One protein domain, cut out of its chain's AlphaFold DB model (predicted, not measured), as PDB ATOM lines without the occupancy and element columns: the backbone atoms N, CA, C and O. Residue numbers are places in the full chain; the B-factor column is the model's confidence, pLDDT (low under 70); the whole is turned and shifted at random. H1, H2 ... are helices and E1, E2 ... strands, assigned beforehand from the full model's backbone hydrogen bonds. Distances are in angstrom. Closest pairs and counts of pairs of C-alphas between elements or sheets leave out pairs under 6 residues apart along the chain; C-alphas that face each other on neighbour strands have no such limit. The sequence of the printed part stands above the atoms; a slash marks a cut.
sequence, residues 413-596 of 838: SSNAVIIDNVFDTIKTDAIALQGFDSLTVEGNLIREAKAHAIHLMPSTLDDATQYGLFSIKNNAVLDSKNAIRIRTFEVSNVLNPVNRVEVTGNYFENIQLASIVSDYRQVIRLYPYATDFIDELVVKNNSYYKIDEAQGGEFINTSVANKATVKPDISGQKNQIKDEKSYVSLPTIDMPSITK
ATOM      1  N   SER A 413     103.423 254.648 222.469       87.19
ATOM      2  CA  SER A 413     103.704 253.272 222.073       87.19
ATOM      3  C   SER A 413     103.768 252.351 223.299       87.19
ATOM      4  O   SER A 413     103.921 252.813 224.430       87.19
ATOM      5  N   SER A 414     103.657 251.037 223.092       89.25
ATOM      6  CA  SER A 414     103.561 250.053 224.178       89.25
ATOM      7  C   SER A 414     104.665 249.006 224.134       89.25
ATOM      8  O   SER A 414     104.888 248.399 223.090       89.25
ATOM      9  N   ASN A 415     105.280 248.725 225.285       92.06
ATOM     10  CA  ASN A 415     106.221 247.616 225.505       92.06
ATOM     11  C   ASN A 415     107.372 247.497 224.475       92.06
ATOM     12  O   ASN A 415     107.217 246.869 223.421       92.06
ATOM     13  N   ALA A 416     108.560 248.012 224.819       95.69
ATOM     14  CA  ALA A 416     109.799 247.694 224.098       95.69
ATOM     15  C   ALA A 416     110.821 246.928 224.960       95.69
ATOM     16  O   ALA A 416     111.076 247.262 226.118       95.69
ATOM     17  N   VAL A 417     111.439 245.907 224.362       98.31
ATOM     18  CA  VAL A 417     112.392 244.983 224.993       98.31
ATOM     19  C   VAL A 417     113.700 244.981 224.201       98.31
ATOM     20  O   VAL A 417     113.741 244.526 223.061       98.31
ATOM     21  N   ILE A 418     114.774 245.484 224.808       98.38
ATOM     22  CA  ILE A 418     116.106 245.650 224.216       98.38
ATOM     23  C   ILE A 418     117.092 244.795 225.021       98.38
ATOM     24  O   ILE A 418     117.484 245.187 226.123       98.38
ATOM     25  N   ILE A 419     117.458 243.611 224.518       96.06
ATOM     26  CA  ILE A 419     118.230 242.625 225.300       96.06
ATOM     27  C   ILE A 419     119.448 242.038 224.584       96.06
ATOM     28  O   ILE A 419     119.416 241.791 223.382       96.06
ATOM     29  N   ASP A 420     120.520 241.779 225.333       93.75
ATOM     30  CA  ASP A 420     121.750 241.123 224.856       93.75
ATOM     31  C   ASP A 420     122.416 241.797 223.625       93.75
ATOM     32  O   ASP A 420     123.176 241.155 222.902       93.75
ATOM     33  N   ASN A 421     122.132 243.072 223.326       95.88
ATOM     34  CA  ASN A 421     122.728 243.769 222.178       95.88
ATOM     35  C   ASN A 421     124.118 244.330 222.523       95.88
ATOM     36  O   ASN A 421     124.398 244.683 223.672       95.88
ATOM     37  N   VAL A 422     124.966 244.485 221.505       92.25
ATOM     38  CA  VAL A 422     126.302 245.087 221.622       92.25
ATOM     39  C   VAL A 422     126.352 246.393 220.837       92.25
ATOM     40  O   VAL A 422     125.974 246.431 219.670       92.25
ATOM     41  N   PHE A 423     126.852 247.454 221.464       94.06
ATOM     42  CA  PHE A 423     127.017 248.786 220.889       94.06
ATOM     43  C   PHE A 423     128.483 249.203 221.008       94.06
ATOM     44  O   PHE A 423     129.020 249.211 222.116       94.06
ATOM     45  N   ASP A 424     129.127 249.556 219.896       85.19
ATOM     46  CA  ASP A 424     130.555 249.879 219.845       85.19
ATOM     47  C   ASP A 424     130.823 251.110 218.954       85.19
ATOM     48  O   ASP A 424     130.300 251.231 217.841       85.19
ATOM     49  N   THR A 425     131.606 252.057 219.481       83.25
ATOM     50  CA  THR A 425     131.883 253.388 218.898       83.25
ATOM     51  C   THR A 425     130.618 254.118 218.397       83.25
ATOM     52  O   THR A 425     130.460 254.388 217.209       83.25
ATOM     53  N   ILE A 426     129.692 254.473 219.300       87.69
ATOM     54  CA  ILE A 426     128.440 255.174 218.932       87.69
ATOM     55  C   ILE A 426     128.617 256.700 218.942       87.69
ATOM     56  O   ILE A 426     128.991 257.266 219.974       87.69
ATOM     57  N   LYS A 427     128.312 257.387 217.827       88.44
ATOM     58  CA  LYS A 427     128.616 258.828 217.668       88.44
ATOM     59  C   LYS A 427     127.800 259.762 218.581       88.44
ATOM     60  O   LYS A 427     128.294 260.843 218.896       88.44
ATOM     61  N   THR A 428     126.607 259.376 219.039       91.38
ATOM     62  CA  THR A 428     125.861 260.094 220.092       91.38
ATOM     63  C   THR A 428     125.341 259.152 221.188       91.38
ATOM     64  O   THR A 428     126.139 258.704 222.014       91.38
ATOM     65  N   ASP A 429     124.030 258.902 221.254       94.62
ATOM     66  CA  ASP A 429     123.394 258.053 222.268       94.62
ATOM     67  C   ASP A 429     123.366 256.592 221.786       94.62
ATOM     68  O   ASP A 429     123.050 256.333 220.626       94.62
ATOM     69  N   ALA A 430     123.681 255.617 222.645       96.88
ATOM     70  CA  ALA A 430     123.587 254.203 222.255       96.88
ATOM     71  C   ALA A 430     122.129 253.720 222.234       96.88
ATOM     72  O   ALA A 430     121.688 253.129 221.249       96.88
ATOM     73  N   ILE A 431     121.361 254.037 223.279       97.75
ATOM     74  CA  ILE A 431     119.925 253.752 223.369       97.75
ATOM     75  C   ILE A 431     119.192 255.032 223.804       97.75
ATOM     76  O   ILE A 431     119.366 255.492 224.932       97.75
ATOM     77  N   ALA A 432     118.358 255.596 222.928       94.31
ATOM     78  CA  ALA A 432     117.464 256.720 223.213       94.31
ATOM     79  C   ALA A 432     115.998 256.247 223.210       94.31
ATOM     80  O   ALA A 432     115.576 255.552 222.285       94.31
ATOM     81  N   LEU A 433     115.243 256.587 224.262       90.94
ATOM     82  CA  LEU A 433     113.903 256.051 224.535       90.94
ATOM     83  C   LEU A 433     112.937 257.157 224.963       90.94
ATOM     84  O   LEU A 433     113.166 257.823 225.972       90.94
ATOM     85  N   GLN A 434     111.832 257.302 224.241       84.81
ATOM     86  CA  GLN A 434     110.755 258.262 224.467       84.81
ATOM     87  C   GLN A 434     109.405 257.617 224.119       84.81
ATOM     88  O   GLN A 434     109.340 256.746 223.260       84.81
ATOM     89  N   GLY A 435     108.321 258.038 224.778       81.81
ATOM     90  CA  GLY A 435     106.954 257.699 224.349       81.81
ATOM     91  C   GLY A 435     106.571 256.211 224.389       81.81
ATOM     92  O   GLY A 435     105.690 255.810 223.639       81.81
ATOM     93  N   PHE A 436     107.202 255.389 225.235       87.69
ATOM     94  CA  PHE A 436     106.838 253.977 225.441       87.69
ATOM     95  C   PHE A 436     106.329 253.734 226.867       87.69
ATOM     96  O   PHE A 436     107.029 254.082 227.815       87.69
ATOM     97  N   ASP A 437     105.157 253.108 227.031       87.25
ATOM     98  CA  ASP A 437     104.522 252.869 228.345       87.25
ATOM     99  C   ASP A 437     105.324 251.957 229.294       87.25
ATOM    100  O   ASP A 437     105.211 252.066 230.516       87.25
ATOM    101  N   SER A 438     106.148 251.068 228.742       90.69
ATOM    102  CA  SER A 438     106.907 250.048 229.461       90.69
ATOM    103  C   SER A 438     108.153 249.648 228.667       90.69
ATOM    104  O   SER A 438     108.143 249.598 227.433       90.69
ATOM    105  N   LEU A 439     109.259 249.419 229.378       94.31
ATOM    106  CA  LEU A 439     110.595 249.288 228.791       94.31
ATOM    107  C   LEU A 439     111.439 248.267 229.556       94.31
ATOM    108  O   LEU A 439     111.555 248.341 230.779       94.31
ATOM    109  N   THR A 440     112.107 247.371 228.834       97.56
ATOM    110  CA  THR A 440     113.164 246.504 229.375       97.56
ATOM    111  C   THR A 440     114.447 246.704 228.579       97.56
ATOM    112  O   THR A 440     114.446 246.544 227.365       97.56
ATOM    113  N   VAL A 441     115.541 247.033 229.264       98.12
ATOM    114  CA  VAL A 441     116.893 247.159 228.710       98.12
ATOM    115  C   VAL A 441     117.809 246.267 229.545       98.12
ATOM    116  O   VAL A 441     118.206 246.657 230.646       98.12
ATOM    117  N   GLU A 442     118.090 245.048 229.079       96.62
ATOM    118  CA  GLU A 442     118.783 244.032 229.887       96.62
ATOM    119  C   GLU A 442     119.951 243.326 229.179       96.62
ATOM    120  O   GLU A 442     119.862 242.974 228.011       96.62
ATOM    121  N   GLY A 443     121.065 243.122 229.889       92.94
ATOM    122  CA  GLY A 443     122.209 242.332 229.406       92.94
ATOM    123  C   GLY A 443     123.029 242.968 228.275       92.94
ATOM    124  O   GLY A 443     123.965 242.346 227.781       92.94
ATOM    125  N   ASN A 444     122.716 244.199 227.860       95.88
ATOM    126  CA  ASN A 444     123.395 244.865 226.748       95.88
ATOM    127  C   ASN A 444     124.816 245.316 227.138       95.88
ATOM    128  O   ASN A 444     125.073 245.718 228.276       95.88
ATOM    129  N   LEU A 445     125.723 245.321 226.164       92.50
ATOM    130  CA  LEU A 445     127.092 245.822 226.290       92.50
ATOM    131  C   LEU A 445     127.248 247.092 225.453       92.50
ATOM    132  O   LEU A 445     127.044 247.066 224.244       92.50
ATOM    133  N   ILE A 446     127.625 248.198 226.087       95.31
ATOM    134  CA  ILE A 446     127.773 249.506 225.450       95.31
ATOM    135  C   ILE A 446     129.202 249.999 225.660       95.31
ATOM    136  O   ILE A 446     129.641 250.167 226.796       95.31
ATOM    137  N   ARG A 447     129.918 250.260 224.567       87.62
ATOM    138  CA  ARG A 447     131.253 250.859 224.560       87.62
ATOM    139  C   ARG A 447     131.237 252.207 223.857       87.62
ATOM    140  O   ARG A 447     130.498 252.417 222.896       87.62
ATOM    141  N   GLU A 448     132.113 253.100 224.305       85.62
ATOM    142  CA  GLU A 448     132.472 254.320 223.580       85.62
ATOM    143  C   GLU A 448     131.311 255.285 223.227       85.62
ATOM    144  O   GLU A 448     131.458 256.108 222.319       85.62
ATOM    145  N   ALA A 449     130.171 255.253 223.926       92.38
ATOM    146  CA  ALA A 449     129.049 256.146 223.626       92.38
ATOM    147  C   ALA A 449     129.446 257.617 223.873       92.38
ATOM    148  O   ALA A 449     129.717 258.023 225.011       92.38
ATOM    149  N   LYS A 450     129.512 258.429 222.805       91.12
ATOM    150  CA  LYS A 450     130.050 259.803 222.885       91.12
ATOM    151  C   LYS A 450     129.052 260.826 223.460       91.12
ATOM    152  O   LYS A 450     129.471 261.936 223.797       91.12
ATOM    153  N   ALA A 451     127.773 260.472 223.630       92.69
ATOM    154  CA  ALA A 451     126.798 261.219 224.432       92.69
ATOM    155  C   ALA A 451     126.360 260.424 225.681       92.69
ATOM    156  O   ALA A 451     127.051 260.540 226.695       92.69
ATOM    157  N   HIS A 452     125.274 259.641 225.650       94.62
ATOM    158  CA  HIS A 452     124.838 258.779 226.764       94.62
ATOM    159  C   HIS A 452     124.706 257.309 226.328       94.62
ATOM    160  O   HIS A 452     124.284 257.013 225.213       94.62
ATOM    161  N   ALA A 453     125.001 256.365 227.221       96.94
ATOM    162  CA  ALA A 453     124.739 254.950 226.970       96.94
ATOM    163  C   ALA A 453     123.227 254.654 226.919       96.94
ATOM    164  O   ALA A 453     122.753 254.012 225.985       96.94
ATOM    165  N   ILE A 454     122.455 255.165 227.884       97.56
ATOM    166  CA  ILE A 454     120.989 255.038 227.905       97.56
ATOM    167  C   ILE A 454     120.373 256.397 228.250       97.56
ATOM    168  O   ILE A 454     120.649 256.957 229.312       97.56
ATOM    169  N   HIS A 455     119.527 256.925 227.367       94.69
ATOM    170  CA  HIS A 455     118.848 258.210 227.513       94.69
ATOM    171  C   HIS A 455     117.329 258.003 227.492       94.69
ATOM    172  O   HIS A 455     116.714 257.842 226.441       94.69
ATOM    173  N   LEU A 456     116.733 258.000 228.683       91.06
ATOM    174  CA  LEU A 456     115.311 257.775 228.914       91.06
ATOM    175  C   LEU A 456     114.576 259.113 229.088       91.06
ATOM    176  O   LEU A 456     114.954 259.943 229.921       91.06
ATOM    177  N   MET A 457     113.537 259.308 228.275       85.44
ATOM    178  CA  MET A 457     112.782 260.550 228.096       85.44
ATOM    179  C   MET A 457     111.259 260.283 228.093       85.44
ATOM    180  O   MET A 457     110.620 260.409 227.046       85.44
ATOM    181  N   PRO A 458     110.640 259.891 229.225       77.56
ATOM    182  CA  PRO A 458     109.198 259.666 229.289       77.56
ATOM    183  C   PRO A 458     108.453 260.978 229.014       77.56
ATOM    184  O   PRO A 458     108.919 262.057 229.395       77.56
ATOM    185  N   SER A 459     107.313 260.892 228.333       67.94
ATOM    186  CA  SER A 459     106.569 262.059 227.853       67.94
ATOM    187  C   SER A 459     105.130 262.017 228.352       67.94
ATOM    188  O   SER A 459     104.433 261.024 228.151       67.94
ATOM    189  N   THR A 460     104.663 263.071 229.011       56.72
ATOM    190  CA  THR A 460     103.290 263.155 229.528       56.72
ATOM    191  C   THR A 460     102.349 263.638 228.433       56.72
ATOM    192  O   THR A 460     101.875 264.766 228.462       56.72
ATOM    193  N   LEU A 461     102.155 262.769 227.435       58.16
ATOM    194  CA  LEU A 461     101.443 263.056 226.187       58.16
ATOM    195  C   LEU A 461      99.952 263.363 226.394       58.16
ATOM    196  O   LEU A 461      99.386 264.137 225.629       58.16
ATOM    197  N   ASP A 462      99.332 262.794 227.432       59.62
ATOM    198  CA  ASP A 462      97.989 263.149 227.890       59.62
ATOM    199  C   ASP A 462      97.789 262.863 229.398       59.62
ATOM    200  O   ASP A 462      98.625 262.245 230.071       59.62
ATOM    201  N   ASP A 463      96.645 263.307 229.926       55.88
ATOM    202  CA  ASP A 463      96.177 263.031 231.293       55.88
ATOM    203  C   ASP A 463      95.797 261.550 231.533       55.88
ATOM    204  O   ASP A 463      95.550 261.160 232.675       55.88
ATOM    205  N   ALA A 464      95.730 260.709 230.494       60.38
ATOM    206  CA  ALA A 464      95.244 259.325 230.572       60.38
ATOM    207  C   ALA A 464      96.365 258.265 230.594       60.38
ATOM    208  O   ALA A 464      96.129 257.120 230.988       60.38
ATOM    209  N   THR A 465      97.573 258.634 230.167       65.81
ATOM    210  CA  THR A 465      98.739 257.762 229.999       65.81
ATOM    211  C   THR A 465      99.214 257.176 231.329       65.81
ATOM    212  O   THR A 465      99.759 257.881 232.176       65.81
ATOM    213  N   GLN A 466      99.089 255.855 231.494       73.38
ATOM    214  CA  GLN A 466      99.642 255.128 232.640       73.38
ATOM    215  C   GLN A 466     100.974 254.467 232.276       73.38
ATOM    216  O   GLN A 466     101.011 253.449 231.588       73.38
ATOM    217  N   TYR A 467     102.072 255.037 232.774       82.38
ATOM    218  CA  TYR A 467     103.407 254.458 232.647       82.38
ATOM    219  C   TYR A 467     103.614 253.302 233.632       82.38
ATOM    220  O   TYR A 467     103.363 253.436 234.828       82.38
ATOM    221  N   GLY A 468     104.106 252.172 233.125       86.06
ATOM    222  CA  GLY A 468     104.373 250.960 233.892       86.06
ATOM    223  C   GLY A 468     105.805 250.881 234.430       86.06
ATOM    224  O   GLY A 468     106.325 251.813 235.046       86.06
ATOM    225  N   LEU A 469     106.433 249.722 234.221       91.19
ATOM    226  CA  LEU A 469     107.805 249.436 234.637       91.19
ATOM    227  C   LEU A 469     108.811 249.817 233.543       91.19
ATOM    228  O   LEU A 469     108.732 249.321 232.417       91.19
ATOM    229  N   PHE A 470     109.823 250.599 233.921       94.19
ATOM    230  CA  PHE A 470     111.068 250.757 233.171       94.19
ATOM    231  C   PHE A 470     112.206 250.028 233.891       94.19
ATOM    232  O   PHE A 470     112.541 250.340 235.030       94.19
ATOM    233  N   SER A 471     112.801 249.038 233.229       96.94
ATOM    234  CA  SER A 471     113.739 248.079 233.815       96.94
ATOM    235  C   SER A 471     115.083 248.105 233.086       96.94
ATOM    236  O   SER A 471     115.189 247.569 231.987       96.94
ATOM    237  N   ILE A 472     116.120 248.678 233.703       98.12
ATOM    238  CA  ILE A 472     117.499 248.726 233.194       98.12
ATOM    239  C   ILE A 472     118.372 247.782 234.033       98.12
ATOM    240  O   ILE A 472     118.762 248.118 235.157       98.12
ATOM    241  N   LYS A 473     118.665 246.583 233.517       96.31
ATOM    242  CA  LYS A 473     119.260 245.489 234.303       96.31
ATOM    243  C   LYS A 473     120.508 244.871 233.687       96.31
ATOM    244  O   LYS A 473     120.549 244.622 232.492       96.31
ATOM    245  N   ASN A 474     121.500 244.539 234.510       94.12
ATOM    246  CA  ASN A 474     122.629 243.677 234.121       94.12
ATOM    247  C   ASN A 474     123.435 244.144 232.877       94.12
ATOM    248  O   ASN A 474     124.184 243.357 232.301       94.12
ATOM    249  N   ASN A 475     123.301 245.406 232.451       95.62
ATOM    250  CA  ASN A 475     124.020 245.963 231.302       95.62
ATOM    251  C   ASN A 475     125.454 246.342 231.707       95.62
ATOM    252  O   ASN A 475     125.690 246.741 232.849       95.62
ATOM    253  N   ALA A 476     126.396 246.294 230.767       92.25
ATOM    254  CA  ALA A 476     127.764 246.774 230.955       92.25
ATOM    255  C   ALA A 476     128.014 248.018 230.091       92.25
ATOM    256  O   ALA A 476     127.817 247.977 228.880       92.25
ATOM    257  N   VAL A 477     128.463 249.116 230.701       94.56
ATOM    258  CA  VAL A 477     128.777 250.381 230.023       94.56
ATOM    259  C   VAL A 477     130.246 250.724 230.247       94.56
ATOM    260  O   VAL A 477     130.664 250.910 231.387       94.56
ATOM    261  N   LEU A 478     131.021 250.820 229.171       87.62
ATOM    262  CA  LEU A 478     132.473 251.001 229.191       87.62
ATOM    263  C   LEU A 478     132.871 252.245 228.376       87.62
ATOM    264  O   LEU A 478     132.240 252.557 227.362       87.62
ATOM    265  N   ASP A 479     133.917 252.953 228.807       84.94
ATOM    266  CA  ASP A 479     134.649 253.970 228.024       84.94
ATOM    267  C   ASP A 479     133.766 255.085 227.417       84.94
ATOM    268  O   ASP A 479     134.044 255.635 226.349       84.94
ATOM    269  N   SER A 480     132.655 255.397 228.089       90.81
ATOM    270  CA  SER A 480     131.558 256.226 227.571       90.81
ATOM    271  C   SER A 480     131.466 257.579 228.282       90.81
ATOM    272  O   SER A 480     131.803 257.709 229.458       90.81
ATOM    273  N   LYS A 481     130.973 258.615 227.592       89.12
ATOM    274  CA  LYS A 481     130.950 259.990 228.130       89.12
ATOM    275  C   LYS A 481     129.918 260.177 229.248       89.12
ATOM    276  O   LYS A 481     130.203 260.768 230.281       89.12
ATOM    277  N   ASN A 482     128.713 259.649 229.068       91.12
ATOM    278  CA  ASN A 482     127.713 259.546 230.128       91.12
ATOM    279  C   ASN A 482     127.131 258.132 230.096       91.12
ATOM    280  O   ASN A 482     127.025 257.529 229.029       91.12
ATOM    281  N   ALA A 483     126.718 257.616 231.250       94.75
ATOM    282  CA  ALA A 483     126.068 256.315 231.327       94.75
ATOM    283  C   ALA A 483     124.543 256.448 231.173       94.75
ATOM    284  O   ALA A 483     124.050 256.485 230.046       94.75
ATOM    285  N   ILE A 484     123.793 256.543 232.273       95.88
ATOM    286  CA  ILE A 484     122.325 256.574 232.254       95.88
ATOM    287  C   ILE A 484     121.835 257.997 232.525       95.88
ATOM    288  O   ILE A 484     122.223 258.623 233.510       95.88
ATOM    289  N   ARG A 485     120.925 258.497 231.686       93.12
ATOM    290  CA  ARG A 485     120.186 259.745 231.899       93.12
ATOM    291  C   ARG A 485     118.691 259.471 231.896       93.12
ATOM    292  O   ARG A 485     118.186 258.859 230.961       93.12
ATOM    293  N   ILE A 486     117.993 259.986 232.903       89.81
ATOM    294  CA  ILE A 486     116.539 259.898 233.037       89.81
ATOM    295  C   ILE A 486     116.001 261.311 233.266       89.81
ATOM    296  O   ILE A 486     116.432 262.016 234.182       89.81
ATOM    297  N   ARG A 487     115.088 261.747 232.401       83.38
ATOM    298  CA  ARG A 487     114.438 263.064 232.445       83.38
ATOM    299  C   ARG A 487     113.040 262.965 231.858       83.38
ATOM    300  O   ARG A 487     112.817 262.094 231.033       83.38
ATOM    301  N   THR A 488     112.155 263.904 232.151       75.88
ATOM    302  CA  THR A 488     110.970 264.127 231.311       75.88
ATOM    303  C   THR A 488     111.375 264.642 229.924       75.88
ATOM    304  O   THR A 488     112.419 265.296 229.774       75.88
ATOM    305  N   PHE A 489     110.576 264.350 228.893       71.50
ATOM    306  CA  PHE A 489     110.768 264.932 227.561       71.50
ATOM    307  C   PHE A 489     110.520 266.449 227.583       71.50
ATOM    308  O   PHE A 489     111.409 267.212 227.188       71.50
ATOM    309  N   GLU A 490     109.376 266.867 228.129       66.00
ATOM    310  CA  GLU A 490     108.991 268.270 228.330       66.00
ATOM    311  C   GLU A 490     109.350 268.789 229.734       66.00
ATOM    312  O   GLU A 490     109.680 268.020 230.638       66.00
ATOM    313  N   VAL A 491     109.323 270.113 229.917       56.91
ATOM    314  CA  VAL A 491     109.781 270.812 231.141       56.91
ATOM    315  C   VAL A 491     108.661 271.509 231.925       56.91
ATOM    316  O   VAL A 491     108.941 272.229 232.880       56.91
ATOM    317  N   SER A 492     107.399 271.298 231.551       54.12
ATOM    318  CA  SER A 492     106.231 271.902 232.197       54.12
ATOM    319  C   SER A 492     105.096 270.889 232.327       54.12
ATOM    320  O   SER A 492     104.664 270.344 231.321       54.12
ATOM    321  N   ASN A 493     104.596 270.707 233.554       52.72
ATOM    322  CA  ASN A 493     103.456 269.860 233.929       52.72
ATOM    323  C   ASN A 493     103.626 268.358 233.617       52.72
ATOM    324  O   ASN A 493     103.174 267.862 232.590       52.72
ATOM    325  N   VAL A 494     104.198 267.607 234.564       56.66
ATOM    326  CA  VAL A 494     104.054 266.142 234.575       56.66
ATOM    327  C   VAL A 494     102.623 265.803 234.984       56.66
ATOM    328  O   VAL A 494     102.238 266.028 236.127       56.66
ATOM    329  N   LEU A 495     101.843 265.276 234.039       59.00
ATOM    330  CA  LEU A 495     100.448 264.879 234.254       59.00
ATOM    331  C   LEU A 495     100.335 263.487 234.903       59.00
ATOM    332  O   LEU A 495      99.493 263.277 235.770       59.00
ATOM    333  N   ASN A 496     101.222 262.558 234.525       71.88
ATOM    334  CA  ASN A 496     101.280 261.191 235.048       71.88
ATOM    335  C   ASN A 496     102.744 260.763 235.303       71.88
ATOM    336  O   ASN A 496     103.566 260.886 234.388       71.88
ATOM    337  N   PRO A 497     103.095 260.261 236.504       77.06
ATOM    338  CA  PRO A 497     104.436 259.764 236.806       77.06
ATOM    339  C   PRO A 497     104.698 258.381 236.197       77.06
ATOM    340  O   PRO A 497     103.781 257.637 235.844       77.06
ATOM    341  N   VAL A 498     105.974 257.996 236.137       82.62
ATOM    342  CA  VAL A 498     106.370 256.607 235.882       82.62
ATOM    343  C   VAL A 498     106.190 255.789 237.158       82.62
ATOM    344  O   VAL A 498     106.843 256.071 238.164       82.62
ATOM    345  N   ASN A 499     105.363 254.741 237.110       87.75
ATOM    346  CA  ASN A 499     105.066 253.896 238.269       87.75
ATOM    347  C   ASN A 499     106.333 253.316 238.924       87.75
ATOM    348  O   ASN A 499     106.496 253.384 240.143       87.75
ATOM    349  N   ARG A 500     107.256 252.760 238.126       90.06
ATOM    350  CA  ARG A 500     108.483 252.161 238.662       90.06
ATOM    351  C   ARG A 500     109.654 252.234 237.691       90.06
ATOM    352  O   ARG A 500     109.558 251.776 236.554       90.06
ATOM    353  N   VAL A 501     110.792 252.734 238.171       92.50
ATOM    354  CA  VAL A 501     112.071 252.710 237.449       92.50
ATOM    355  C   VAL A 501     113.084 251.880 238.230       92.50
ATOM    356  O   VAL A 501     113.439 252.213 239.358       92.50
ATOM    357  N   GLU A 502     113.587 250.810 237.620       95.62
ATOM    358  CA  GLU A 502     114.613 249.940 238.195       95.62
ATOM    359  C   GLU A 502     115.933 250.076 237.432       95.62
ATOM    360  O   GLU A 502     115.978 249.859 236.225       95.62
ATOM    361  N   VAL A 503     117.023 250.373 238.141       97.12
ATOM    362  CA  VAL A 503     118.394 250.363 237.608       97.12
ATOM    363  C   VAL A 503     119.235 249.435 238.480       97.12
ATOM    364  O   VAL A 503     119.725 249.844 239.541       97.12
ATOM    365  N   THR A 504     119.346 248.158 238.093       96.56
ATOM    366  CA  THR A 504     119.900 247.116 238.976       96.56
ATOM    367  C   THR A 504     120.927 246.182 238.329       96.56
ATOM    368  O   THR A 504     120.795 245.771 237.182       96.56
ATOM    369  N   GLY A 505     121.984 245.841 239.074       93.25
ATOM    370  CA  GLY A 505     123.014 244.882 238.640       93.25
ATOM    371  C   GLY A 505     123.919 245.329 237.480       93.25
ATOM    372  O   GLY A 505     124.730 244.538 237.014       93.25
ATOM    373  N   ASN A 506     123.811 246.575 237.012       95.44
ATOM    374  CA  ASN A 506     124.604 247.084 235.890       95.44
ATOM    375  C   ASN A 506     126.084 247.310 236.284       95.44
ATOM    376  O   ASN A 506     126.399 247.553 237.456       95.44
ATOM    377  N   TYR A 507     126.988 247.270 235.303       92.31
ATOM    378  CA  TYR A 507     128.413 247.584 235.448       92.31
ATOM    379  C   TYR A 507     128.787 248.850 234.666       92.31
ATOM    380  O   TYR A 507     128.331 249.038 233.540       92.31
ATOM    381  N   PHE A 508     129.635 249.702 235.250       93.06
ATOM    382  CA  PHE A 508     130.080 250.965 234.654       93.06
ATOM    383  C   PHE A 508     131.602 251.138 234.787       93.06
ATOM    384  O   PHE A 508     132.101 251.248 235.906       93.06
ATOM    385  N   GLU A 509     132.344 251.224 233.681       88.44
ATOM    386  CA  GLU A 509     133.791 251.498 233.688       88.44
ATOM    387  C   GLU A 509     134.165 252.726 232.849       88.44
ATOM    388  O   GLU A 509     133.649 252.922 231.752       88.44
ATOM    389  N   ASN A 510     135.113 253.526 233.355       85.69
ATOM    390  CA  ASN A 510     135.765 254.624 232.628       85.69
ATOM    391  C   ASN A 510     134.774 255.682 232.091       85.69
ATOM    392  O   ASN A 510     134.811 256.061 230.919       85.69
ATOM    393  N   ILE A 511     133.853 256.133 232.956       91.50
ATOM    394  CA  ILE A 511     132.765 257.052 232.583       91.50
ATOM    395  C   ILE A 511     133.213 258.516 232.712       91.50
ATOM    396  O   ILE A 511     133.456 259.012 233.816       91.50
ATOM    397  N   GLN A 512     133.286 259.216 231.577       87.38
ATOM    398  CA  GLN A 512     133.922 260.535 231.429       87.38
ATOM    399  C   GLN A 512     132.912 261.692 231.552       87.38
ATOM    400  O   GLN A 512     132.541 262.305 230.547       87.38
ATOM    401  N   LEU A 513     132.468 261.985 232.783       85.25
ATOM    402  CA  LEU A 513     131.322 262.845 233.149       85.25
ATOM    403  C   LEU A 513     131.494 264.358 232.844       85.25
ATOM    404  O   LEU A 513     131.352 265.230 233.704       85.25
ATOM    405  N   ALA A 514     131.752 264.685 231.581       66.56
ATOM    406  CA  ALA A 514     132.088 266.013 231.087       66.56
ATOM    407  C   ALA A 514     130.869 266.957 230.998       66.56
ATOM    408  O   ALA A 514     130.293 267.175 229.927       66.56
ATOM    409  N   SER A 515     130.513 267.575 232.127       71.75
ATOM    410  CA  SER A 515     129.604 268.729 232.207       71.75
ATOM    411  C   SER A 515     130.217 269.864 233.029       71.75
ATOM    412  O   SER A 515     130.946 269.604 233.980       71.75
ATOM    413  N   ILE A 516     129.916 271.128 232.713       68.50
ATOM    414  CA  ILE A 516     130.353 272.281 233.532       68.50
ATOM    415  C   ILE A 516     129.482 272.509 234.780       68.50
ATOM    416  O   ILE A 516     129.891 273.238 235.676       68.50
ATOM    417  N   VAL A 517     128.305 271.880 234.855       73.19
ATOM    418  CA  VAL A 517     127.397 271.943 236.012       73.19
ATOM    419  C   VAL A 517     127.652 270.730 236.908       73.19
ATOM    420  O   VAL A 517     127.648 269.603 236.414       73.19
ATOM    421  N   SER A 518     127.842 270.952 238.212       68.56
ATOM    422  CA  SER A 518     128.075 269.910 239.231       68.56
ATOM    423  C   SER A 518     127.010 268.817 239.198       68.56
ATOM    424  O   SER A 518     127.313 267.644 239.009       68.56
ATOM    425  N   ASP A 519     125.749 269.227 239.277       69.19
ATOM    426  CA  ASP A 519     124.564 268.377 239.416       69.19
ATOM    427  C   ASP A 519     124.343 267.472 238.189       69.19
ATOM    428  O   ASP A 519     123.513 266.565 238.200       69.19
ATOM    429  N   TYR A 520     125.088 267.711 237.108       77.50
ATOM    430  CA  TYR A 520     125.059 266.944 235.869       77.50
ATOM    431  C   TYR A 520     126.203 265.923 235.751       77.50
ATOM    432  O   TYR A 520     126.192 265.135 234.804       77.50
ATOM    433  N   ARG A 521     127.149 265.884 236.701       86.31
ATOM    434  CA  ARG A 521     128.248 264.905 236.771       86.31
ATOM    435  C   ARG A 521     127.808 263.639 237.522       86.31
ATOM    436  O   ARG A 521     128.332 263.325 238.582       86.31
ATOM    437  N   GLN A 522     126.818 262.923 236.985       89.75
ATOM    438  CA  GLN A 522     126.263 261.702 237.594       89.75
ATOM    439  C   GLN A 522     126.300 260.510 236.623       89.75
ATOM    440  O   GLN A 522     125.950 260.669 235.454       89.75
ATOM    441  N   VAL A 523     126.656 259.313 237.109       93.19
ATOM    442  CA  VAL A 523     126.598 258.059 236.321       93.19
ATOM    443  C   VAL A 523     125.147 257.657 236.035       93.19
ATOM    444  O   VAL A 523     124.808 257.348 234.894       93.19
ATOM    445  N   ILE A 524     124.281 257.704 237.051       93.56
ATOM    446  CA  ILE A 524     122.824 257.606 236.909       93.56
ATOM    447  C   ILE A 524     122.254 258.999 237.163       93.56
ATOM    448  O   ILE A 524     122.038 259.409 238.301       93.56
ATOM    449  N   ARG A 525     122.053 259.754 236.085       90.44
ATOM    450  CA  ARG A 525     121.687 261.168 236.122       90.44
ATOM    451  C   ARG A 525     120.182 261.369 236.026       90.44
ATOM    452  O   ARG A 525     119.594 261.220 234.954       90.44
ATOM    453  N   LEU A 526     119.589 261.800 237.133       85.81
ATOM    454  CA  LEU A 526     118.212 262.289 237.197       85.81
ATOM    455  C   LEU A 526     118.172 263.801 236.925       85.81
ATOM    456  O   LEU A 526     119.105 264.523 237.283       85.81
ATOM    457  N   TYR A 527     117.100 264.292 236.302       76.00
ATOM    458  CA  TYR A 527     116.902 265.722 236.029       76.00
ATOM    459  C   TYR A 527     115.927 266.368 237.037       76.00
ATOM    460  O   TYR A 527     114.830 265.847 237.211       76.00
ATOM    461  N   PRO A 528     116.272 267.508 237.673       57.06
ATOM    462  CA  PRO A 528     115.515 268.060 238.805       57.06
ATOM    463  C   PRO A 528     114.331 268.975 238.436       57.06
ATOM    464  O   PRO A 528     113.672 269.477 239.340       57.06
ATOM    465  N   TYR A 529     114.090 269.263 237.150       59.91
ATOM    466  CA  TYR A 529     113.073 270.246 236.729       59.91
ATOM    467  C   TYR A 529     111.631 269.724 236.748       59.91
ATOM    468  O   TYR A 529     110.703 270.518 236.661       59.91
ATOM    469  N   ALA A 530     111.452 268.413 236.895       60.91
ATOM    470  CA  ALA A 530     110.171 267.788 237.174       60.91
ATOM    471  C   ALA A 530     110.256 267.125 238.553       60.91
ATOM    472  O   ALA A 530     111.014 266.167 238.734       60.91
ATOM    473  N   THR A 531     109.522 267.651 239.534       66.12
ATOM    474  CA  THR A 531     109.294 266.933 240.792       66.12
ATOM    475  C   THR A 531     108.286 265.813 240.560       66.12
ATOM    476  O   THR A 531     107.490 265.883 239.625       66.12
ATOM    477  N   ASP A 532     108.346 264.777 241.397       71.94
ATOM    478  CA  ASP A 532     107.332 263.711 241.453       71.94
ATOM    479  C   ASP A 532     107.060 262.997 240.106       71.94
ATOM    480  O   ASP A 532     105.940 262.580 239.831       71.94
ATOM    481  N   PHE A 533     108.083 262.842 239.250       78.25
ATOM    482  CA  PHE A 533     107.938 262.220 237.920       78.25
ATOM    483  C   PHE A 533     108.138 260.692 237.901       78.25
ATOM    484  O   PHE A 533     107.895 260.051 236.877       78.25
ATOM    485  N   ILE A 534     108.571 260.100 239.019       83.75
ATOM    486  CA  ILE A 534     108.664 258.647 239.229       83.75
ATOM    487  C   ILE A 534     108.128 258.329 240.634       83.75
ATOM    488  O   ILE A 534     108.630 258.876 241.616       83.75
ATOM    489  N   ASP A 535     107.170 257.407 240.756       85.00
ATOM    490  CA  ASP A 535     106.622 257.001 242.061       85.00
ATOM    491  C   ASP A 535     107.649 256.195 242.882       85.00
ATOM    492  O   ASP A 535     107.955 256.532 244.034       85.00
ATOM    493  N   GLU A 536     108.206 255.136 242.281       89.38
ATOM    494  CA  GLU A 536     109.208 254.257 242.891       89.38
ATOM    495  C   GLU A 536     110.485 254.169 242.036       89.38
ATOM    496  O   GLU A 536     110.483 253.653 240.917       89.38
ATOM    497  N   LEU A 537     111.609 254.627 242.592       91.94
ATOM    498  CA  LEU A 537     112.936 254.491 241.987       91.94
ATOM    499  C   LEU A 537     113.758 253.459 242.762       91.94
ATOM    500  O   LEU A 537     114.058 253.655 243.938       91.94
ATOM    501  N   VAL A 538     114.185 252.390 242.092       95.06
ATOM    502  CA  VAL A 538     114.996 251.318 242.681       95.06
ATOM    503  C   VAL A 538     116.363 251.276 242.007       95.06
ATOM    504  O   VAL A 538     116.503 250.791 240.887       95.06
ATOM    505  N   VAL A 539     117.402 251.731 242.705       96.44
ATOM    506  CA  VAL A 539     118.792 251.673 242.231       96.44
ATOM    507  C   VAL A 539     119.555 250.707 243.129       96.44
ATOM    508  O   VAL A 539     119.882 251.037 244.270       96.44
ATOM    509  N   LYS A 540     119.830 249.486 242.639       95.81
ATOM    510  CA  LYS A 540     120.338 248.376 243.477       95.81
ATOM    511  C   LYS A 540     121.481 247.573 242.878       95.81
ATOM    512  O   LYS A 540     121.403 247.125 241.742       95.81
ATOM    513  N   ASN A 541     122.496 247.299 243.695       93.69
ATOM    514  CA  ASN A 541     123.569 246.341 243.398       93.69
ATOM    515  C   ASN A 541     124.344 246.591 242.086       93.69
ATOM    516  O   ASN A 541     124.984 245.668 241.586       93.69
ATOM    517  N   ASN A 542     124.306 247.803 241.520       94.19
ATOM    518  CA  ASN A 542     125.186 248.135 240.403       94.19
ATOM    519  C   ASN A 542     126.621 248.293 240.928       94.19
ATOM    520  O   ASN A 542     126.848 248.571 242.113       94.19
ATOM    521  N   SER A 543     127.602 248.136 240.048       90.88
ATOM    522  CA  SER A 543     129.004 248.349 240.402       90.88
ATOM    523  C   SER A 543     129.722 249.204 239.372       90.88
ATOM    524  O   SER A 543     129.334 249.242 238.206       90.88
ATOM    525  N   TYR A 544     130.733 249.940 239.818       89.25
ATOM    526  CA  TYR A 544     131.408 250.924 238.987       89.25
ATOM    527  C   TYR A 544     132.905 251.022 239.283       89.25
ATOM    528  O   TYR A 544     133.356 250.714 240.387       89.25
ATOM    529  N   TYR A 545     133.674 251.454 238.290       85.50
ATOM    530  CA  TYR A 545     135.127 251.584 238.344       85.50
ATOM    531  C   TYR A 545     135.580 252.757 237.456       85.50
ATOM    532  O   TYR A 545     134.978 253.011 236.415       85.50
ATOM    533  N   LYS A 546     136.616 253.504 237.866       82.50
ATOM    534  CA  LYS A 546     137.125 254.697 237.146       82.50
ATOM    535  C   LYS A 546     136.016 255.658 236.659       82.50
ATOM    536  O   LYS A 546     135.970 256.018 235.488       82.50
ATOM    537  N   ILE A 547     135.099 256.063 237.534       84.88
ATOM    538  CA  ILE A 547     134.244 257.226 237.233       84.88
ATOM    539  C   ILE A 547     135.012 258.498 237.619       84.88
ATOM    540  O   ILE A 547     135.974 258.428 238.383       84.88
ATOM    541  N   ASP A 548     134.612 259.650 237.085       78.31
ATOM    542  CA  ASP A 548     135.343 260.923 237.197       78.31
ATOM    543  C   ASP A 548     135.248 261.594 238.597       78.31
ATOM    544  O   ASP A 548     135.001 262.794 238.729       78.31
ATOM    545  N   GLU A 549     135.426 260.815 239.676       76.44
ATOM    546  CA  GLU A 549     135.333 261.249 241.085       76.44
ATOM    547  C   GLU A 549     136.305 262.411 241.382       76.44
ATOM    548  O   GLU A 549     135.987 263.321 242.147       76.44
ATOM    549  N   ALA A 550     137.468 262.435 240.716       71.81
ATOM    550  CA  ALA A 550     138.469 263.499 240.830       71.81
ATOM    551  C   ALA A 550     137.981 264.866 240.311       71.81
ATOM    552  O   ALA A 550     138.470 265.902 240.759       71.81
ATOM    553  N   GLN A 551     136.997 264.882 239.405       73.50
ATOM    554  CA  GLN A 551     136.302 266.087 238.952       73.50
ATOM    555  C   GLN A 551     134.925 266.240 239.626       73.50
ATOM    556  O   GLN A 551     134.069 266.969 239.127       73.50
ATOM    557  N   GLY A 552     134.683 265.585 240.764       80.56
ATOM    558  CA  GLY A 552     133.395 265.651 241.459       80.56
ATOM    559  C   GLY A 552     132.268 264.927 240.720       80.56
ATOM    560  O   GLY A 552     131.116 265.341 240.816       80.56
ATOM    561  N   GLY A 553     132.595 263.883 239.954       85.19
ATOM    562  CA  GLY A 553     131.617 262.935 239.437       85.19
ATOM    563  C   GLY A 553     131.072 262.028 240.540       85.19
ATOM    564  O   GLY A 553     131.837 261.392 241.262       85.19
ATOM    565  N   GLU A 554     129.750 261.943 240.653       88.94
ATOM    566  CA  GLU A 554     129.043 261.075 241.598       88.94
ATOM    567  C   GLU A 554     128.425 259.864 240.880       88.94
ATOM    568  O   GLU A 554     128.113 259.909 239.688       88.94
ATOM    569  N   PHE A 555     128.175 258.769 241.604       90.25
ATOM    570  CA  PHE A 555     127.422 257.649 241.031       90.25
ATOM    571  C   PHE A 555     125.939 258.012 240.819       90.25
ATOM    572  O   PHE A 555     125.402 257.833 239.727       90.25
ATOM    573  N   ILE A 556     125.292 258.569 241.847       90.19
ATOM    574  CA  ILE A 556     123.929 259.120 241.805       90.19
ATOM    575  C   ILE A 556     123.761 260.147 242.930       90.19
ATOM    576  O   ILE A 556     124.177 259.896 244.063       90.19
ATOM    577  N   ASN A 557     123.121 261.281 242.643       88.12
ATOM    578  CA  ASN A 557     122.853 262.313 243.637       88.12
ATOM    579  C   ASN A 557     121.512 262.050 244.344       88.12
ATOM    580  O   ASN A 557     120.429 262.268 243.791       88.12
ATOM    581  N   THR A 558     121.572 261.595 245.595       84.94
ATOM    582  CA  THR A 558     120.376 261.248 246.387       84.94
ATOM    583  C   THR A 558     119.486 262.457 246.692       84.94
ATOM    584  O   THR A 558     118.268 262.314 246.768       84.94
ATOM    585  N   SER A 559     120.052 263.664 246.790       83.94
ATOM    586  CA  SER A 559     119.295 264.905 247.019       83.94
ATOM    587  C   SER A 559     118.479 265.352 245.800       83.94
ATOM    588  O   SER A 559     117.485 266.059 245.966       83.94
ATOM    589  N   VAL A 560     118.868 264.942 244.587       80.88
ATOM    590  CA  VAL A 560     118.041 265.074 243.375       80.88
ATOM    591  C   VAL A 560     117.003 263.949 243.314       80.88
ATOM    592  O   VAL A 560     115.831 264.224 243.069       80.88
ATOM    593  N   ALA A 561     117.387 262.702 243.613       83.06
ATOM    594  CA  ALA A 561     116.461 261.562 243.620       83.06
ATOM    595  C   ALA A 561     115.266 261.760 244.573       83.06
ATOM    596  O   ALA A 561     114.122 261.536 244.180       83.06
ATOM    597  N   ASN A 562     115.516 262.278 245.780       83.31
ATOM    598  CA  ASN A 562     114.493 262.590 246.786       83.31
ATOM    599  C   ASN A 562     113.550 263.753 246.399       83.31
ATOM    600  O   ASN A 562     112.597 264.014 247.125       83.31
ATOM    601  N   LYS A 563     113.830 264.492 245.315       79.06
ATOM    602  CA  LYS A 563     112.938 265.534 244.757       79.06
ATOM    603  C   LYS A 563     112.141 265.041 243.550       79.06
ATOM    604  O   LYS A 563     111.082 265.577 243.253       79.06
ATOM    605  N   ALA A 564     112.674 264.050 242.840       76.06
ATOM    606  CA  ALA A 564     112.031 263.425 241.690       76.06
ATOM    607  C   ALA A 564     111.053 262.304 242.082       76.06
ATOM    608  O   ALA A 564     110.216 261.929 241.265       76.06
ATOM    609  N   THR A 565     111.198 261.743 243.292       74.00
ATOM    610  CA  THR A 565     110.488 260.540 243.753       74.00
ATOM    611  C   THR A 565     110.066 260.640 245.216       74.00
ATOM    612  O   THR A 565     110.795 261.185 246.045       74.00
ATOM    613  N   VAL A 566     108.929 260.025 245.556       75.75
ATOM    614  CA  VAL A 566     108.426 259.969 246.942       75.75
ATOM    615  C   VAL A 566     109.116 258.858 247.755       75.75
ATOM    616  O   VAL A 566     109.176 258.939 248.984       75.75
ATOM    617  N   LYS A 567     109.623 257.797 247.100       76.19
ATOM    618  CA  LYS A 567     110.230 256.615 247.754       76.19
ATOM    619  C   LYS A 567     111.407 256.010 246.954       76.19
ATOM    620  O   LYS A 567     111.247 254.944 246.358       76.19
ATOM    621  N   PRO A 568     112.597 256.635 246.940       87.88
ATOM    622  CA  PRO A 568     113.776 256.047 246.310       87.88
ATOM    623  C   PRO A 568     114.459 255.005 247.217       87.88
ATOM    624  O   PRO A 568     114.839 255.302 248.349       87.88
ATOM    625  N   ASP A 569     114.690 253.797 246.700       93.62
ATOM    626  CA  ASP A 569     115.545 252.776 247.320       93.62
ATOM    627  C   ASP A 569     116.878 252.698 246.564       93.62
ATOM    628  O   ASP A 569     116.994 252.062 245.512       93.62
ATOM    629  N   ILE A 570     117.883 253.388 247.106       93.12
ATOM    630  CA  ILE A 570     119.236 253.487 246.552       93.12
ATOM    631  C   ILE A 570     120.186 252.745 247.496       93.12
ATOM    632  O   ILE A 570     120.607 253.278 248.523       93.12
ATOM    633  N   SER A 571     120.509 251.490 247.177       93.38
ATOM    634  CA  SER A 571     121.216 250.591 248.103       93.38
ATOM    635  C   SER A 571     122.163 249.598 247.406       93.38
ATOM    636  O   SER A 571     122.029 249.298 246.223       93.38
ATOM    637  N   GLY A 572     123.182 249.105 248.118       89.31
ATOM    638  CA  GLY A 572     124.070 248.030 247.636       89.31
ATOM    639  C   GLY A 572     125.061 248.376 246.509       89.31
ATOM    640  O   GLY A 572     125.688 247.462 245.977       89.31
ATOM    641  N   GLN A 573     125.219 249.652 246.141       90.44
ATOM    642  CA  GLN A 573     126.153 250.086 245.086       90.44
ATOM    643  C   GLN A 573     127.619 249.828 245.478       90.44
ATOM    644  O   GLN A 573     127.979 249.993 246.646       90.44
ATOM    645  N   LYS A 574     128.477 249.450 244.518       86.50
ATOM    646  CA  LYS A 574     129.891 249.109 244.783       86.50
ATOM    647  C   LYS A 574     130.876 249.812 243.844       86.50
ATOM    648  O   LYS A 574     130.928 249.487 242.662       86.50
ATOM    649  N   ASN A 575     131.729 250.677 244.393       85.25
ATOM    650  CA  ASN A 575     132.959 251.102 243.722       85.25
ATOM    651  C   ASN A 575     133.993 249.955 243.802       85.25
ATOM    652  O   ASN A 575     134.350 249.532 244.903       85.25
ATOM    653  N   GLN A 576     134.461 249.442 242.660       75.50
ATOM    654  CA  GLN A 576     135.390 248.305 242.589       75.50
ATOM    655  C   GLN A 576     136.862 248.671 242.876       75.50
ATOM    656  O   GLN A 576     137.683 247.775 243.041       75.50
ATOM    657  N   ILE A 577     137.208 249.961 243.036       60.03
ATOM    658  CA  ILE A 577     138.583 250.449 243.311       60.03
ATOM    659  C   ILE A 577     139.190 249.875 244.623       60.03
ATOM    660  O   ILE A 577     140.373 250.061 244.889       60.03
ATOM    661  N   LYS A 578     138.415 249.161 245.456       48.81
ATOM    662  CA  LYS A 578     138.863 248.614 246.754       48.81
ATOM    663  C   LYS A 578     139.206 247.120 246.809       48.81
ATOM    664  O   LYS A 578     139.787 246.720 247.811       48.81
ATOM    665  N   ASP A 579     138.906 246.323 245.783       46.97
ATOM    666  CA  ASP A 579     139.233 244.886 245.766       46.97
ATOM    667  C   ASP A 579     139.786 244.457 244.393       46.97
ATOM    668  O   ASP A 579     139.059 243.992 243.518       46.97
ATOM    669  N   GLU A 580     141.114 244.520 244.230       45.31
ATOM    670  CA  GLU A 580     141.867 244.102 243.022       45.31
ATOM    671  C   GLU A 580     141.715 242.605 242.652       45.31
ATOM    672  O   GLU A 580     142.381 242.095 241.753       45.31
ATOM    673  N   LYS A 581     140.869 241.866 243.377       45.75
ATOM    674  CA  LYS A 581     140.624 240.424 243.225       45.75
ATOM    675  C   LYS A 581     139.212 240.092 242.747       45.75
ATOM    676  O   LYS A 581     138.942 238.924 242.484       45.75
ATOM    677  N   SER A 582     138.321 241.078 242.624       47.66
ATOM    678  CA  SER A 582     136.954 240.882 242.132       47.66
ATOM    679  C   SER A 582     136.754 241.493 240.747       47.66
ATOM    680  O   SER A 582     135.937 242.396 240.581       47.66
ATOM    681  N   TYR A 583     137.471 240.975 239.745       45.88
ATOM    682  CA  TYR A 583     137.069 241.173 238.352       45.88
ATOM    683  C   TYR A 583     135.657 240.608 238.171       45.88
ATOM    684  O   TYR A 583     135.445 239.400 238.291       45.88
ATOM    685  N   VAL A 584     134.688 241.479 237.893       52.91
ATOM    686  CA  VAL A 584     133.370 241.039 237.431       52.91
ATOM    687  C   VAL A 584     133.540 240.469 236.028       52.91
ATOM    688  O   VAL A 584     134.094 241.122 235.145       52.91
ATOM    689  N   SER A 585     133.051 239.248 235.815       53.75
ATOM    690  CA  SER A 585     132.873 238.711 234.471       53.75
ATOM    691  C   SER A 585     131.897 239.612 233.717       53.75
ATOM    692  O   SER A 585     130.708 239.635 234.047       53.75
ATOM    693  N   LEU A 586     132.399 240.357 232.728       58.00
ATOM    694  CA  LEU A 586     131.551 241.060 231.766       58.00
ATOM    695  C   LEU A 586     130.554 240.068 231.138       58.00
ATOM    696  O   LEU A 586     130.897 238.887 231.010       58.00
ATOM    697  N   PRO A 587     129.357 240.517 230.716       54.41
ATOM    698  CA  PRO A 587     128.419 239.661 230.003       54.41
ATOM    699  C   PRO A 587     129.096 238.988 228.800       54.41
ATOM    700  O   PRO A 587     129.505 239.658 227.850       54.41
ATOM    701  N   THR A 588     129.223 237.658 228.833       54.19
ATOM    702  CA  THR A 588     129.551 236.861 227.644       54.19
ATOM    703  C   THR A 588     128.336 236.855 226.736       54.19
ATOM    704  O   THR A 588     127.471 235.988 226.846       54.19
ATOM    705  N   ILE A 589     128.262 237.866 225.875       60.88
ATOM    706  CA  ILE A 589     127.280 237.945 224.803       60.88
ATOM    707  C   ILE A 589     127.820 237.131 223.630       60.88
ATOM    708  O   ILE A 589     128.900 237.425 223.110       60.88
ATOM    709  N   ASP A 590     127.062 236.118 223.213       60.72
ATOM    710  CA  ASP A 590     127.297 235.424 221.950       60.72
ATOM    711  C   ASP A 590     127.087 236.425 220.806       60.72
ATOM    712  O   ASP A 590     125.957 236.768 220.455       60.72
ATOM    713  N   MET A 591     128.195 236.929 220.259       57.66
ATOM    714  CA  MET A 591     128.186 237.849 219.120       57.66
ATOM    715  C   MET A 591     127.457 237.218 217.924       57.66
ATOM    716  O   MET A 591     127.634 236.021 217.678       57.66
ATOM    717  N   PRO A 592     126.688 238.001 217.142       57.62
ATOM    718  CA  PRO A 592     125.927 237.471 216.018       57.62
ATOM    719  C   PRO A 592     126.831 236.732 215.026       57.62
ATOM    720  O   PRO A 592     127.781 237.291 214.473       57.62
ATOM    721  N   SER A 593     126.516 235.455 214.805       52.19
ATOM    722  CA  SER A 593     127.273 234.530 213.952       52.19
ATOM    723  C   SER A 593     127.003 234.791 212.463       52.19
ATOM    724  O   SER A 593     126.468 233.931 211.763       52.19
ATOM    725  N   ILE A 594     127.368 235.976 211.967       52.66
ATOM    726  CA  ILE A 594     127.283 236.290 210.536       52.66
ATOM    727  C   ILE A 594     128.254 235.406 209.748       52.66
ATOM    728  O   ILE A 594     129.436 235.301 210.095       52.66
ATOM    729  N   THR A 595     127.815 234.867 208.613       55.16
ATOM    730  CA  THR A 595     128.756 234.335 207.623       55.16
ATOM    731  C   THR A 595     129.584 235.486 207.047       55.16
ATOM    732  O   THR A 595     129.052 236.385 206.386       55.16
ATOM    733  N   LYS A 596     130.900 235.465 207.311       58.22
ATOM    734  CA  LYS A 596     131.867 236.433 206.767       58.22
ATOM    735  C   LYS A 596     131.746 236.530 205.249       58.22
ATOM    736  O   LYS A 596     131.808 235.509 204.569       58.22
TER     737      LYS A 596
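AT A GLANCE: This is residues 413 to 596 of the 838 residues of the protein "Beta_helix domain-containing protein" of Motilimonas pumilua (UniProt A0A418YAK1). The chain is wound in stacked turns, a solenoid with three walls, each a parallel sheet: a long wall in the order E1 E4 E7 E10 E13 E15, a second of E2 E5 E8 E11 E14 and a third of E3 E6 E9 E12. The helix H1 caps the end of the stack at E12, E13 and E15, and residues 577 to 596 make a tail that runs back outside the turns, past E1. The printed part has 184 residues with fifteen named strands and one named helix, which comes between E14 and E15. The class is mostly strand, though under half of the residues are in named elements. The whole is compact, with a radius of gyration of the C-alphas of 16.2 A and spans of 47 by 44 by 28 A.

HOW THE PARTS SIT: Start with the largest sheet: E1, residues 414 to 419, E4, 439 to 442, E7, 467 to 473, E10, 498 to 504, E13, 534 to 540, and E15, 565 to 571. In it E7 and E10 are parallel at 5 degrees, with N 472 and O 502 2.8 A apart, within hydrogen-bond range. The next sheet holds E2, residues 422 to 424, E5, 445 to 447, E8, 476 to 478, E11, 507 to 511, and E14, 543 to 547; E7 runs on into E8 at 66 degrees. Here N 477 of E8 and O 507 of E11 are 2.8 A apart. The third holds E3, residues 431 to 434, E6, 452 to 457, E9, 482 to 486, and E12, 524 to 526; look at N 485 of E9 and O 454 of E6, 2.8 A apart. The second and third sheets form a sandwich, two sheets face to face, their strands at 68 degrees. H1, residues 558 to 564, is on the largest sheet at a height of 9.0 A and runs along the strands, at 14 degrees to E13 on the local plane. Its closest C-alphas to E15 are those of Asn 562 and Pro 568, 6.6 A apart. In H1, 2 of 3 O i to N i+4 pairs are within hydrogen-bond range.

IN THESE COORDINATES: Find C-alpha 414 at (103.561, 250.053, 224.178), where E1 begins its 16.5 A. E7 measures 18.3 A, E10 16.8 A and E13 16.1 A. From C-alpha 565 at (110.488, 260.540, 243.753), E15 runs 15.3 A to C-alpha 571 at (121.216, 250.591, 248.103).

THE WHOLE: The C-alphas farthest apart, those of Val 566 and Lys 596, are 52.1 A apart. The printed part has no cut; the links E9 to E10 and E11 to E12 are long. Mean pLDDT of the printed part is 81.5; 41 residues are under 70, among them 459 to 465, 490 to 495 and 577 to 596.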